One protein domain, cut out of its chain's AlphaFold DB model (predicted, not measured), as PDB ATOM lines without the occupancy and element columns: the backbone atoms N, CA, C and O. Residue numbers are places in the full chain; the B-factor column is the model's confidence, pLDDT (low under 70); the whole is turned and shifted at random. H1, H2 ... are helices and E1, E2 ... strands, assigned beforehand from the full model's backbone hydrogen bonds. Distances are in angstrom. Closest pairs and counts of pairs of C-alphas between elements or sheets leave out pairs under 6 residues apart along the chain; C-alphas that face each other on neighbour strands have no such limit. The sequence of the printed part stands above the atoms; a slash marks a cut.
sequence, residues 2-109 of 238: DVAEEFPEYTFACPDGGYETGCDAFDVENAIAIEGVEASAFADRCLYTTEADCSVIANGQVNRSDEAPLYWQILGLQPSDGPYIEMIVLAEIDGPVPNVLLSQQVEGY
ATOM      1  N   ASP A   2      37.559  57.929  32.568       31.23
ATOM      2  CA  ASP A   2      36.883  56.779  31.981       31.23
ATOM      3  C   ASP A   2      37.296  55.542  32.758       31.23
ATOM      4  O   ASP A   2      38.464  55.150  32.738       31.23
ATOM      5  N   VAL A   3      36.340  54.961  33.466       29.95
ATOM      6  CA  VAL A   3      36.387  53.542  33.774       29.95
ATOM      7  C   VAL A   3      35.346  52.941  32.847       29.95
ATOM      8  O   VAL A   3      34.177  52.821  33.191       29.95
ATOM      9  N   ALA A   4      35.760  52.660  31.611       36.94
ATOM     10  CA  ALA A   4      35.177  51.527  30.919       36.94
ATOM     11  C   ALA A   4      35.622  50.319  31.749       36.94
ATOM     12  O   ALA A   4      36.733  49.818  31.584       36.94
ATOM     13  N   GLU A   5      34.837  49.979  32.772       36.88
ATOM     14  CA  GLU A   5      34.955  48.676  33.397       36.88
ATOM     15  C   GLU A   5      34.567  47.680  32.306       36.88
ATOM     16  O   GLU A   5      33.413  47.556  31.910       36.88
ATOM     17  N   GLU A   6      35.591  47.083  31.712       40.28
ATOM     18  CA  GLU A   6      35.486  46.036  30.710       40.28
ATOM     19  C   GLU A   6      34.981  44.788  31.443       40.28
ATOM     20  O   GLU A   6      35.743  43.968  31.961       40.28
ATOM     21  N   PHE A   7      33.666  44.723  31.628       45.94
ATOM     22  CA  PHE A   7      33.009  43.566  32.209       45.94
ATOM     23  C   PHE A   7      33.053  42.434  31.191       45.94
ATOM     24  O   PHE A   7      32.882  42.697  30.001       45.94
ATOM     25  N   PRO A   8      33.280  41.180  31.611       50.12
ATOM     26  CA  PRO A   8      33.318  40.087  30.662       50.12
ATOM     27  C   PRO A   8      31.900  39.843  30.135       50.12
ATOM     28  O   PRO A   8      31.126  39.085  30.716       50.12
ATOM     29  N   GLU A   9      31.563  40.494  29.025       60.38
ATOM     30  CA  GLU A   9      30.605  39.965  28.069       60.38
ATOM     31  C   GLU A   9      31.214  38.670  27.558       60.38
ATOM     32  O   GLU A   9      32.184  38.660  26.794       60.38
ATOM     33  N   TYR A  10      30.723  37.557  28.090       70.38
ATOM     34  CA  TYR A  10      31.252  36.266  27.711       70.38
ATOM     35  C   TYR A  10      30.817  35.965  26.282       70.38
ATOM     36  O   TYR A  10      29.695  35.532  26.022       70.38
ATOM     37  N   THR A  11      31.732  36.203  25.356       80.50
ATOM     38  CA  THR A  11      31.593  35.793  23.969       80.50
ATOM     39  C   THR A  11      32.283  34.453  23.812       80.50
ATOM     40  O   THR A  11      33.505  34.360  23.913       80.50
ATOM     41  N   PHE A  12      31.485  33.406  23.622       87.69
ATOM     42  CA  PHE A  12      32.000  32.050  23.537       87.69
ATOM     43  C   PHE A  12      31.910  31.501  22.116       87.69
ATOM     44  O   PHE A  12      32.928  31.258  21.489       87.69
ATOM     45  N   ALA A  13      30.709  31.294  21.585       93.75
ATOM     46  CA  ALA A  13      30.513  30.882  20.205       93.75
ATOM     47  C   ALA A  13      30.598  32.111  19.298       93.75
ATOM     48  O   ALA A  13      29.830  33.059  19.479       93.75
ATOM     49  N   CYS A  14      31.511  32.078  18.332       94.75
ATOM     50  CA  CYS A  14      31.683  33.138  17.349       94.75
ATOM     51  C   CYS A  14      30.872  32.886  16.065       94.75
ATOM     52  O   CYS A  14      30.433  31.757  15.803       94.75
ATOM     53  N   PRO A  15      30.655  33.918  15.222       95.75
ATOM     54  CA  PRO A  15      29.923  33.750  13.964       95.75
ATOM     55  C   PRO A  15      30.607  32.777  12.989       95.75
ATOM     56  O   PRO A  15      29.940  32.147  12.175       95.75
ATOM     57  N   ASP A  16      31.923  32.598  13.100       95.50
ATOM     58  CA  ASP A  16      32.701  31.603  12.346       95.50
ATOM     59  C   ASP A  16      32.497  30.152  12.833       95.50
ATOM     60  O   ASP A  16      33.108  29.226  12.307       95.50
ATOM     61  N   GLY A  17      31.653  29.942  13.847       94.94
ATOM     62  CA  GLY A  17      31.329  28.635  14.412       94.94
ATOM     63  C   GLY A  17      32.385  28.053  15.352       94.94
ATOM     64  O   GLY A  17      32.238  26.910  15.803       94.94
ATOM     65  N   GLY A  18      33.444  28.805  15.648       95.06
ATOM     66  CA  GLY A  18      34.466  28.425  16.611       95.06
ATOM     67  C   GLY A  18      34.143  28.874  18.037       95.06
ATOM     68  O   GLY A  18      33.331  29.774  18.269       95.06
ATOM     69  N   TYR A  19      34.774  28.217  19.004       94.25
ATOM     70  CA  TYR A  19      34.719  28.566  20.418       94.25
ATOM     71  C   TYR A  19      35.895  29.469  20.797       94.25
ATOM     72  O   TYR A  19      37.054  29.077  20.683       94.25
ATOM     73  N   GLU A  20      35.584  30.673  21.274       90.94
ATOM     74  CA  GLU A  20      36.531  31.702  21.704       90.94
ATOM     75  C   GLU A  20      37.581  32.021  20.619       90.94
ATOM     76  O   GLU A  20      38.752  32.271  20.907       90.94
ATOM     77  N   THR A  21      37.169  32.048  19.345       90.44
ATOM     78  CA  THR A  21      38.049  32.339  18.193       90.44
ATOM     79  C   THR A  21      38.401  33.821  18.033       90.44
ATOM     80  O   THR A  21      39.100  34.196  17.090       90.44
ATOM     81  N   GLY A  22      38.004  34.660  18.995       87.31
ATOM     82  CA  GLY A  22      38.435  36.053  19.110       87.31
ATOM     83  C   GLY A  22      37.485  37.083  18.504       87.31
ATOM     84  O   GLY A  22      37.928  38.199  18.249       87.31
ATOM     85  N   CYS A  23      36.219  36.727  18.273       90.62
ATOM     86  CA  CYS A  23      35.167  37.714  18.042       90.62
ATOM     87  C   CYS A  23      34.825  38.461  19.340       90.62
ATOM     88  O   CYS A  23      35.017  37.933  20.440       90.62
ATOM     89  N   ASP A  24      34.317  39.681  19.206       89.38
ATOM     90  CA  ASP A  24      33.827  40.474  20.331       89.38
ATOM     91  C   ASP A  24      32.287  40.522  20.382       89.38
ATOM     92  O   ASP A  24      31.583  39.925  19.560       89.38
ATOM     93  N   ALA A  25      31.741  41.223  21.376       85.56
ATOM     94  CA  ALA A  25      30.296  41.360  21.529       85.56
ATOM     95  C   ALA A  25      29.638  42.105  20.357       85.56
ATOM     96  O   ALA A  25      28.502  41.796  19.998       85.56
ATOM     97  N   PHE A  26      30.354  43.035  19.718       87.88
ATOM     98  CA  PHE A  26      29.854  43.755  18.551       87.88
ATOM     99  C   PHE A  26      29.736  42.818  17.345       87.88
ATOM    100  O   PHE A  26      28.733  42.857  16.631       87.88
ATOM    101  N   ASP A  27      30.705  41.931  17.126       91.56
ATOM    102  CA  ASP A  27      30.612  40.886  16.103       91.56
ATOM    103  C   ASP A  27      29.413  39.955  16.350       91.56
ATOM    104  O   ASP A  27      28.684  39.606  15.415       91.56
ATOM    105  N   VAL A  28      29.181  39.571  17.610       91.44
ATOM    106  CA  VAL A  28      28.040  38.732  18.007       91.44
ATOM    107  C   VAL A  28      26.709  39.440  17.762       91.44
ATOM    108  O   VAL A  28      25.807  38.839  17.178       91.44
ATOM    109  N   GLU A  29      26.583  40.701  18.174       89.88
ATOM    110  CA  GLU A  29      25.364  41.495  18.004       89.88
ATOM    111  C   GLU A  29      25.050  41.725  16.517       89.88
ATOM    112  O   GLU A  29      23.920  41.508  16.083       89.88
ATOM    113  N   ASN A  30      26.052  42.055  15.695       90.75
ATOM    114  CA  ASN A  30      25.866  42.228  14.247       90.75
ATOM    115  C   ASN A  30      25.456  40.938  13.528       90.75
ATOM    116  O   ASN A  30      24.842  40.990  12.460       90.75
ATOM    117  N   ALA A  31      25.800  39.779  14.084       93.75
ATOM    118  CA  ALA A  31      25.380  38.491  13.550       93.75
ATOM    119  C   ALA A  31      23.922  38.141  13.911       93.75
ATOM    120  O   ALA A  31      23.389  37.152  13.393       93.75
ATOM    121  N   ILE A  32      23.242  38.940  14.743       92.81
ATOM    122  CA  ILE A  32      21.812  38.787  15.020       92.81
ATOM    123  C   ILE A  32      20.987  39.251  13.814       92.81
ATOM    124  O   ILE A  32      20.736  40.433  13.588       92.81
ATOM    125  N   ALA A  33      20.489  38.288  13.043       87.94
ATOM    126  CA  ALA A  33      19.630  38.505  11.890       87.94
ATOM    127  C   ALA A  33      18.189  38.824  12.321       87.94
ATOM    128  O   ALA A  33      17.283  38.000  12.161       87.94
ATOM    129  N   ILE A  34      17.963  40.027  12.855       83.12
ATOM    130  CA  ILE A  34      16.629  40.505  13.249       83.12
ATOM    131  C   ILE A  34      15.929  41.350  12.172       83.12
ATOM    132  O   ILE A  34      14.707  41.493  12.185       83.12
ATOM    133  N   GLU A  35      16.667  41.874  11.191       79.44
ATOM    134  CA  GLU A  35      16.072  42.670  10.119       79.44
ATOM    135  C   GLU A  35      15.032  41.863   9.321       79.44
ATOM    136  O   GLU A  35      15.256  40.715   8.917       79.44
ATOM    137  N   GLY A  36      13.857  42.467   9.112       72.19
ATOM    138  CA  GLY A  36      12.742  41.836   8.401       72.19
ATOM    139  C   GLY A  36      12.132  40.621   9.114       72.19
ATOM    140  O   GLY A  36      11.403  39.856   8.477       72.19
ATOM    141  N   VAL A  37      12.432  40.407  10.402       73.75
ATOM    142  CA  VAL A  37      11.736  39.421  11.237       73.75
ATOM    143  C   VAL A  37      10.369  39.958  11.614       73.75
ATOM    144  O   VAL A  37      10.251  40.912  12.377       73.75
ATOM    145  N   GLU A  38       9.326  39.292  11.137       73.06
ATOM    146  CA  GLU A  38       7.999  39.435  11.729       73.06
ATOM    147  C   GLU A  38       7.994  38.809  13.127       73.06
ATOM    148  O   GLU A  38       8.609  37.763  13.340       73.06
ATOM    149  N   ALA A  39       7.232  39.376  14.062       67.81
ATOM    150  CA  ALA A  39       7.095  38.846  15.422       67.81
ATOM    151  C   ALA A  39       6.782  37.335  15.462       67.81
ATOM    152  O   ALA A  39       7.311  36.600  16.291       67.81
ATOM    153  N   SER A  40       5.975  36.839  14.516       66.31
ATOM    154  CA  SER A  40       5.656  35.411  14.396       66.31
ATOM    155  C   SER A  40       6.830  34.540  13.932       66.31
ATOM    156  O   SER A  40       6.834  33.345  14.197       66.31
ATOM    157  N   ALA A  41       7.815  35.108  13.231       63.97
ATOM    158  CA  ALA A  41       9.015  34.409  12.764       63.97
ATOM    159  C   ALA A  41      10.126  34.350  13.828       63.97
ATOM    160  O   ALA A  41      11.070  33.572  13.682       63.97
ATOM    161  N   PHE A  42       9.984  35.113  14.918       72.50
ATOM    162  CA  PHE A  42      10.866  35.078  16.089       72.50
ATOM    163  C   PHE A  42      10.794  33.741  16.849       72.50
ATOM    164  O   PHE A  42      11.568  33.521  17.766       72.50
ATOM    165  N   ALA A  43       9.880  32.828  16.507       71.81
ATOM    166  CA  ALA A  43       9.771  31.526  17.166       71.81
ATOM    167  C   ALA A  43      10.548  30.400  16.460       71.81
ATOM    168  O   ALA A  43      11.022  29.478  17.121       71.81
ATOM    169  N   ASP A  44      10.699  30.479  15.135       77.19
ATOM    170  CA  ASP A  44      10.989  29.291  14.317       77.19
ATOM    171  C   ASP A  44      12.385  29.282  13.680       77.19
ATOM    172  O   ASP A  44      12.832  28.245  13.188       77.19
ATOM    173  N   ARG A  45      13.087  30.423  13.658       86.44
ATOM    174  CA  ARG A  45      14.426  30.539  13.058       86.44
ATOM    175  C   ARG A  45      15.467  30.894  14.107       86.44
ATOM    176  O   ARG A  45      15.205  31.760  14.934       86.44
ATOM    177  N   CYS A  46      16.650  30.289  14.036       91.25
ATOM    178  CA  CYS A  46      17.786  30.790  14.801       91.25
ATOM    179  C   CYS A  46      18.124  32.207  14.319       91.25
ATOM    180  O   CYS A  46      18.342  32.419  13.124       91.25
ATOM    181  N   LEU A  47      18.119  33.174  15.238       91.31
ATOM    182  CA  LEU A  47      18.432  34.566  14.915       91.31
ATOM    183  C   LEU A  47      19.934  34.843  14.864       91.31
ATOM    184  O   LEU A  47      20.333  35.816  14.238       91.31
ATOM    185  N   TYR A  48      20.766  34.003  15.472       94.50
ATOM    186  CA  TYR A  48      22.214  34.154  15.418       94.50
ATOM    187  C   TYR A  48      22.784  33.516  14.145       94.50
ATOM    188  O   TYR A  48      22.700  32.305  13.944       94.50
ATOM    189  N   THR A  49      23.350  34.335  13.262       94.75
ATOM    190  CA  THR A  49      23.967  33.874  12.015       94.75
ATOM    191  C   THR A  49      25.377  33.377  12.307       94.75
ATOM    192  O   THR A  49      26.301  34.171  12.454       94.75
ATOM    193  N   THR A  50      25.541  32.059  12.391       95.12
ATOM    194  CA  THR A  50      26.817  31.414  12.724       95.12
ATOM    195  C   THR A  50      27.038  30.148  11.897       95.12
ATOM    196  O   THR A  50      26.079  29.540  11.416       95.12
ATOM    197  N   GLU A  51      28.299  29.748  11.728       96.44
ATOM    198  CA  GLU A  51      28.665  28.429  11.194       96.44
ATOM    199  C   GLU A  51      28.549  27.302  12.242       96.44
ATOM    200  O   GLU A  51      28.608  26.124  11.882       96.44
ATOM    201  N   ALA A  52      28.355  27.632  13.526       95.44
ATOM    202  CA  ALA A  52      28.013  26.648  14.554       95.44
ATOM    203  C   ALA A  52      26.614  26.061  14.307       95.44
ATOM    204  O   ALA A  52      25.737  26.709  13.731       95.44
ATOM    205  N   ASP A  53      26.372  24.841  14.795       96.62
ATOM    206  CA  ASP A  53      25.011  24.299  14.788       96.62
ATOM    207  C   ASP A  53      24.148  25.127  15.750       96.62
ATOM    208  O   ASP A  53      24.442  25.203  16.948       96.62
ATOM    209  N   CYS A  54      23.120  25.781  15.204       96.00
ATOM    210  CA  CYS A  54      22.221  26.653  15.943       96.00
ATOM    211  C   CYS A  54      20.781  26.151  15.885       96.00
ATOM    212  O   CYS A  54      20.199  25.955  14.814       96.00
ATOM    213  N   SER A  55      20.165  26.039  17.057       95.00
ATOM    214  CA  SER A  55      18.763  25.656  17.205       95.00
ATOM    215  C   SER A  55      18.043  26.567  18.191       95.00
ATOM    216  O   SER A  55      18.637  27.057  19.147       95.00
ATOM    217  N   VAL A  56      16.747  26.796  17.978       94.50
ATOM    218  CA  VAL A  56      15.904  27.493  18.959       94.50
ATOM    219  C   VAL A  56      15.470  26.476  20.016       94.50
ATOM    220  O   VAL A  56      14.777  25.512  19.695       94.50
ATOM    221  N   ILE A  57      15.877  26.681  21.270       94.75
ATOM    222  CA  ILE A  57      15.504  25.822  22.407       94.75
ATOM    223  C   ILE A  57      14.150  26.253  22.960       94.75
ATOM    224  O   ILE A  57      13.275  25.430  23.230       94.75
ATOM    225  N   ALA A  58      13.990  27.561  23.146       94.75
ATOM    226  CA  ALA A  58      12.792  28.175  23.680       94.75
ATOM    227  C   ALA A  58      12.634  29.579  23.104       94.75
ATOM    228  O   ALA A  58      13.603  30.231  22.723       94.75
ATOM    229  N   ASN A  59      11.400  30.055  23.048       94.56
ATOM    230  CA  ASN A  59      11.082  31.407  22.628       94.56
ATOM    231  C   ASN A  59       9.803  31.869  23.318       94.56
ATOM    232  O   ASN A  59       9.043  31.061  23.865       94.56
ATOM    233  N   GLY A  60       9.559  33.170  23.274       92.94
ATOM    234  CA  GLY A  60       8.314  33.725  23.760       92.94
ATOM    235  C   GLY A  60       8.282  35.237  23.704       92.94
ATOM    236  O   GLY A  60       9.098  35.887  23.050       92.94
ATOM    237  N   GLN A  61       7.309  35.784  24.424       93.50
ATOM    238  CA  GLN A  61       7.137  37.217  24.576       93.50
ATOM    239  C   GLN A  61       6.945  37.592  26.044       93.50
ATOM    240  O   GLN A  61       6.394  36.815  26.830       93.50
ATOM    241  N   VAL A  62       7.357  38.803  26.396       93.94
ATOM    242  CA  VAL A  62       7.058  39.437  27.678       93.94
ATOM    243  C   VAL A  62       6.135  40.616  27.410       93.94
ATOM    244  O   VAL A  62       6.518  41.582  26.754       93.94
ATOM    245  N   ASN A  63       4.901  40.520  27.903       91.38
ATOM    246  CA  ASN A  63       3.914  41.587  27.760       91.38
ATOM    247  C   ASN A  63       4.245  42.765  28.680       91.38
ATOM    248  O   ASN A  63       4.732  42.565  29.794       91.38
ATOM    249  N   ARG A  64       3.915  43.968  28.209       89.94
ATOM    250  CA  ARG A  64       4.075  45.244  28.914       89.94
ATOM    251  C   ARG A  64       2.746  45.996  28.873       89.94
ATOM    252  O   ARG A  64       1.990  45.838  27.916       89.94
ATOM    253  N   SER A  65       2.432  46.750  29.919       84.50
ATOM    254  CA  SER A  65       1.078  47.263  30.159       84.50
ATOM    255  C   SER A  65       0.639  48.316  29.140       84.50
ATOM    256  O   SER A  65      -0.513  48.288  28.719       84.50
ATOM    257  N   ASP A  66       1.553  49.180  28.692       79.38
ATOM    258  CA  ASP A  66       1.260  50.292  27.771       79.38
ATOM    259  C   ASP A  66       2.270  50.404  26.609       79.38
ATOM    260  O   ASP A  66       2.340  51.423  25.924       79.38
ATOM    261  N   GLU A  67       3.059  49.353  26.370       85.06
ATOM    262  CA  GLU A  67       4.136  49.333  25.373       85.06
ATOM    263  C   GLU A  67       4.131  48.031  24.561       85.06
ATOM    264  O   GLU A  67       3.445  47.062  24.901       85.06
ATOM    265  N   ALA A  68       4.890  48.006  23.460       85.62
ATOM    266  CA  ALA A  68       5.056  46.800  22.659       85.62
ATOM    267  C   ALA A  68       5.685  45.668  23.500       85.62
ATOM    268  O   ALA A  68       6.523  45.932  24.368       85.62
ATOM    269  N   PRO A  69       5.292  44.401  23.274       90.00
ATOM    270  CA  PRO A  69       5.903  43.283  23.977       90.00
ATOM    271  C   PRO A  69       7.374  43.128  23.579       90.00
ATOM    272  O   PRO A  69       7.765  43.420  22.447       90.00
ATOM    273  N   LEU A  70       8.167  42.592  24.504       92.12
ATOM    274  CA  LEU A  70       9.520  42.130  24.201       92.12
ATOM    275  C   LEU A  70       9.450  40.717  23.646       92.12
ATOM    276  O   LEU A  70       8.704  39.894  24.180       92.12
ATOM    277  N   TYR A  71      10.262  40.416  22.644       93.00
ATOM    278  CA  TYR A  71      10.405  39.073  22.091       93.00
ATOM    279  C   TYR A  71      11.751  38.501  22.489       93.00
ATOM    280  O   TYR A  71      12.755  39.212  22.486       93.00
ATOM    281  N   TRP A  72      11.776  37.220  22.844       94.38
ATOM    282  CA  TRP A  72      13.006  36.552  23.242       94.38
ATOM    283  C   TRP A  72      13.136  35.158  22.642       94.38
ATOM    284  O   TRP A  72      12.147  34.464  22.396       94.38
ATOM    285  N   GLN A  73      14.385  34.761  22.428       94.56
ATOM    286  CA  GLN A  73      14.799  33.417  22.057       94.56
ATOM    287  C   GLN A  73      15.936  32.972  22.960       94.56
ATOM    288  O   GLN A  73      16.871  33.731  23.197       94.56
ATOM    289  N   ILE A  74      15.873  31.719  23.392       96.88
ATOM    290  CA  ILE A  74      17.019  30.981  23.902       96.88
ATOM    291  C   ILE A  74      17.456  30.038  22.784       96.88
ATOM    292  O   ILE A  74      16.687  29.191  22.319       96.88
ATOM    293  N   LEU A  75      18.689  30.223  22.336       96.69
ATOM    294  CA  LEU A  75      19.345  29.478  21.279       96.69
ATOM    295  C   LEU A  75      20.328  28.487  21.890       96.69
ATOM    296  O   LEU A  75      21.035  28.814  22.839       96.69
ATOM    297  N   GLY A  76      20.398  27.297  21.311       97.06
ATOM    298  CA  GLY A  76      21.432  26.313  21.583       97.06
ATOM    299  C   GLY A  76      22.477  26.387  20.495       97.06
ATOM    300  O   GLY A  76      22.131  26.239  19.322       97.06
ATOM    301  N   LEU A  77      23.725  26.599  20.896       97.31
ATOM    302  CA  LEU A  77      24.874  26.730  20.017       97.31
ATOM    303  C   LEU A  77      25.847  25.586  20.287       97.31
ATOM    304  O   LEU A  77      26.257  25.353  21.427       97.31
ATOM    305  N   GLN A  78      26.241  24.887  19.227       97.19
ATOM    306  CA  GLN A  78      27.290  23.876  19.277       97.19
ATOM    307  C   GLN A  78      28.436  24.283  18.339       97.19
ATOM    308  O   GLN A  78      28.397  23.964  17.145       97.19
ATOM    309  N   PRO A  79      29.461  24.981  18.868       95.62
ATOM    310  CA  PRO A  79      30.701  25.248  18.150       95.62
ATOM    311  C   PRO A  79      31.400  23.956  17.730       95.62
ATOM    312  O   PRO A  79      31.230  22.900  18.354       95.62
ATOM    313  N   SER A  80      32.221  24.050  16.686       93.88
ATOM    314  CA  SER A  80      32.932  22.895  16.120       93.88
ATOM    315  C   SER A  80      34.042  22.337  17.024       93.88
ATOM    316  O   SER A  80      34.375  21.153  16.946       93.88
ATOM    317  N   ASP A  81      34.591  23.176  17.900       94.69
ATOM    318  CA  ASP A  81      35.768  22.918  18.730       94.69
ATOM    319  C   ASP A  81      35.552  23.242  20.220       94.69
ATOM    320  O   ASP A  81      36.507  23.262  20.999       94.69
ATOM    321  N   GLY A  82      34.295  23.430  20.642       92.38
ATOM    322  CA  GLY A  82      33.950  23.855  21.998       92.38
ATOM    323  C   GLY A  82      32.780  23.119  22.650       92.38
ATOM    324  O   GLY A  82      32.143  22.245  22.049       92.38
ATOM    325  N   PRO A  83      32.496  23.445  23.923       93.44
ATOM    326  CA  PRO A  83      31.323  22.943  24.620       93.44
ATOM    327  C   PRO A  83      30.029  23.498  24.013       93.44
ATOM    328  O   PRO A  83      30.034  24.494  23.301       93.44
ATOM    329  N   TYR A  84      28.913  22.858  24.355       95.12
ATOM    330  CA  TYR A  84      27.578  23.399  24.118       95.12
ATOM    331  C   TYR A  84      27.333  24.669  24.941       95.12
ATOM    332  O   TYR A  84      27.707  24.719  26.121       95.12
ATOM    333  N   ILE A  85      26.664  25.649  24.336       95.62
ATOM    334  CA  ILE A  85      26.436  26.994  24.881       95.62
ATOM    335  C   ILE A  85      24.990  27.386  24.637       95.62
ATOM    336  O   ILE A  85      24.417  27.037  23.604       95.62
ATOM    337  N   GLU A  86      24.415  28.142  25.563       96.81
ATOM    338  CA  GLU A  86      23.143  28.810  25.317       96.81
ATOM    339  C   GLU A  86      23.355  30.300  25.082       96.81
ATOM    340  O   GLU A  86      24.222  30.926  25.693       96.81
ATOM    341  N   MET A  87      22.543  30.868  24.199       96.50
ATOM    342  CA  MET A  87      22.511  32.294  23.919       96.50
ATOM    343  C   MET A  87      21.091  32.810  24.080       96.50
ATOM    344  O   MET A  87      20.162  32.214  23.543       96.50
ATOM    345  N   ILE A  88      20.919  33.937  24.762       96.25
ATOM    346  CA  ILE A  88      19.658  34.668  24.746       96.25
ATOM    347  C   ILE A  88      19.735  35.838  23.774       96.25
ATOM    348  O   ILE A  88      20.699  36.601  23.784       96.25
ATOM    349  N   VAL A  89      18.693  35.979  22.961       94.56
ATOM    350  CA  VAL A  89      18.424  37.163  22.147       94.56
ATOM    351  C   VAL A  89      17.114  37.758  22.636       94.56
ATOM    352  O   VAL A  89      16.095  37.070  22.634       94.56
ATOM    353  N   LEU A  90      17.134  39.018  23.061       94.00
ATOM    354  CA  LEU A  90      15.958  39.787  23.473       94.00
ATOM    355  C   LEU A  90      15.845  41.018  22.580       94.00
ATOM    356  O   LEU A  90      16.842  41.702  22.352       94.00
ATOM    357  N   ALA A  91      14.643  41.323  22.107       91.50
ATOM    358  CA  ALA A  91      14.421  42.449  21.216       91.50
ATOM    359  C   ALA A  91      13.058  43.121  21.397       91.50
ATOM    360  O   ALA A  91      12.071  42.493  21.791       91.50
ATOM    361  N   GLU A  92      13.009  44.397  21.024       88.94
ATOM    362  CA  GLU A  92      11.786  45.152  20.777       88.94
ATOM    363  C   GLU A  92      11.462  45.139  19.284       88.94
ATOM    364  O   GLU A  92      12.299  45.458  18.440       88.94
ATOM    365  N   ILE A  93      10.224  44.771  18.959       81.88
ATOM    366  CA  ILE A  93       9.700  44.780  17.590       81.88
ATOM    367  C   ILE A  93       8.496  45.727  17.571       81.88
ATOM    368  O   ILE A  93       7.345  45.288  17.584       81.88
ATOM    369  N   ASP A  94       8.763  47.034  17.614       76.19
ATOM    370  CA  ASP A  94       7.746  48.096  17.695       76.19
ATOM    371  C   ASP A  94       7.647  48.967  16.423       76.19
ATOM    372  O   ASP A  94       6.977  50.001  16.400       76.19
ATOM    373  N   GLY A  95       8.263  48.524  15.323       68.44
ATOM    374  CA  GLY A  95       8.334  49.288  14.084       68.44
ATOM    375  C   GLY A  95       9.094  48.570  12.963       68.44
ATOM    376  O   GLY A  95       9.368  47.375  13.059       68.44
ATOM    377  N   PRO A  96       9.433  49.281  11.869       65.50
ATOM    378  CA  PRO A  96      10.097  48.694  10.701       65.50
ATOM    379  C   PRO A  96      11.551  48.271  10.951       65.50
ATOM    380  O   PRO A  96      12.110  47.538  10.139       65.50
ATOM    381  N   VAL A  97      12.166  48.743  12.041       73.25
ATOM    382  CA  VAL A  97      13.524  48.374  12.450       73.25
ATOM    383  C   VAL A  97      13.436  47.801  13.864       73.25
ATOM    384  O   VAL A  97      13.244  48.572  14.802       73.25
ATOM    385  N   PRO A  98      13.516  46.471  14.022       80.75
ATOM    386  CA  PRO A  98      13.614  45.848  15.334       80.75
ATOM    387  C   PRO A  98      14.873  46.301  16.075       80.75
ATOM    388  O   PRO A  98      15.918  46.500  15.455       80.75
ATOM    389  N   ASN A  99      14.782  46.420  17.396       86.31
ATOM    390  CA  ASN A  99      15.892  46.813  18.256       86.31
ATOM    391  C   ASN A  99      16.339  45.622  19.112       86.31
ATOM    392  O   ASN A  99      15.548  45.103  19.902       86.31
ATOM    393  N   VAL A 100      17.590  45.182  18.963       89.56
ATOM    394  CA  VAL A 100      18.170  44.152  19.837       89.56
ATOM    395  C   VAL A 100      18.493  44.802  21.179       89.56
ATOM    396  O   VAL A 100      19.241  45.767  21.249       89.56
ATOM    397  N   LEU A 101      17.897  44.285  22.250       91.12
ATOM    398  CA  LEU A 101      18.119  44.774  23.610       91.12
ATOM    399  C   LEU A 101      19.220  44.004  24.334       91.12
ATOM    400  O   LEU A 101      19.858  44.538  25.240       91.12
ATOM    401  N   LEU A 102      19.377  42.723  23.999       92.19
ATOM    402  CA  LEU A 102      20.333  41.834  24.637       92.19
ATOM    403  C   LEU A 102      20.715  40.696  23.694       92.19
ATOM    404  O   LEU A 102      19.838  40.033  23.140       92.19
ATOM    405  N   SER A 103      22.010  40.419  23.612       93.50
ATOM    406  CA  SER A 103      22.579  39.222  22.996       93.50
ATOM    407  C   SER A 103      23.691  38.692  23.898       93.50
ATOM    408  O   SER A 103      24.797  39.221  23.889       93.50
ATOM    409  N   GLN A 104      23.395  37.692  24.728       93.81
ATOM    410  CA  GLN A 104      24.336  37.208  25.750       93.81
ATOM    411  C   GLN A 104      24.458  35.692  25.719       93.81
ATOM    412  O   GLN A 104      23.469  34.997  25.484       93.81
ATOM    413  N   GLN A 105      25.664  35.184  25.970       94.44
ATOM    414  CA  GLN A 105      25.971  33.756  25.922       94.44
ATOM    415  C   GLN A 105      26.427  33.225  27.284       94.44
ATOM    416  O   GLN A 105      27.065  33.926  28.069       94.44
ATOM    417  N   VAL A 106      26.129  31.953  27.558       93.94
ATOM    418  CA  VAL A 106      26.584  31.249  28.765       93.94
ATOM    419  C   VAL A 106      27.034  29.825  28.447       93.94
ATOM    420  O   VAL A 106      26.313  29.057  27.810       93.94
ATOM    421  N   GLU A 107      28.186  29.412  28.985       92.75
ATOM    422  CA  GLU A 107      28.536  27.988  29.126       92.75
ATOM    423  C   GLU A 107      27.678  27.379  30.255       92.75
ATOM    424  O   GLU A 107      28.129  27.135  31.379       92.75
ATOM    425  N   GLY A 108      26.385  27.202  29.995       93.06
ATOM    426  CA  GLY A 108      25.397  26.774  30.977       93.06
ATOM    427  C   GLY A 108      23.986  26.822  30.413       93.06
ATOM    428  O   GLY A 108      23.750  26.170  29.404       93.06
ATOM    429  N   TYR A 109      23.063  27.512  31.084       95.25
ATOM    430  CA  TYR A 109      21.684  27.628  30.609       95.25
ATOM    431  C   TYR A 109      21.012  28.945  31.003       95.25
ATOM    432  O   TYR A 109      21.365  29.554  32.020       95.25
TER     433      TYR A 109
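What this domain is: This is residues 2 to 109 of the 238 residues of an uncharacterized protein of Erythrobacteraceae bacterium (UniProt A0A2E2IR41). What is the main picture? A twisted sheet of four strands, E1 to E4, forms a wall; the short helices H1 and H2 lie over one face, and the stretches of residues 31 to 38 and 44 to 48 run on that same side. Residues 2 to 7 stick out from the body as a free tail. What is it made of, and how large is it? The printed part has 108 residues, with the named elements in the order H1 H2 E1 E2 E3 E4; the sheet's order is E1 E2 E3 E4, antiparallel throughout, and the class is mixed, helices and strands, though named elements hold only 46 residues. It is compact, with a radius of gyration of the C-alphas of 14.1 A, and spans 42 by 39 by 23 A.

How they stand to each other: How do the strands pair? E1, residues 53 to 62, E2, residues 70 to 78, E3, residues 85 to 92, and E4, residues 99 to 106, form a meander, each strand the antiparallel neighbour of the one before and a hairpin with it. Within hydrogen-bond range are N 57 and O 74 of E1 and E2, 2.8 A, N 75 and O 87 of E2 and E3, 2.8 A, and N 101 and O 90 of E4 and E3, 2.8 A. The edge strands E1 and E4 are apart. Where are the helices? H1, residues 25 to 30, is on the sheet over E4 at a height of 9.3 A, slantwise to the strands at 48 degrees to E4 on the local plane; the closest C-alphas of H1 and E4, those of Glu 29 and Ser 103, are 6.2 A apart. H2, residues 39 to 43, is on the same face, only just over E2 with 3 of its 5 C-alphas, at a height of 8.3 A; its closest C-alpha pair with E2 is Phe 42 and Tyr 71, 7.2 A. H1 and H2 are apart. What do the helix backbones show? In H1 every O i to N i+4 pair is within hydrogen-bond range; in H2 0 of 1 is, and 1 of 2 O i to N i+3 pairs.

Where its parts are: Where do the strands run? E1 measures 26.8 A from first to last C-alpha, E2 25.9 A, E3 23.7 A and E4 21.6 A. C-alpha 53 opens E1 at (25.011, 24.299, 14.788), and C-alpha 106 ends E4 at (26.584, 31.249, 28.765). And the helices? H1 measures 8.6 A, beginning with C-alpha 25 at (30.296, 41.360, 21.529), and H2 8.0 A.

The domain as a whole: How far does it reach? The two C-alphas farthest apart, those of Asp 66 and Asp 81, are 45.0 A apart. Is it unbroken? The printed part has no cut, and the links between named elements are short. Where is confidence low? Residues 2 to 9, 39 to 41 and 95 to 96 have pLDDT under 70; the mean of the printed part is 85.5.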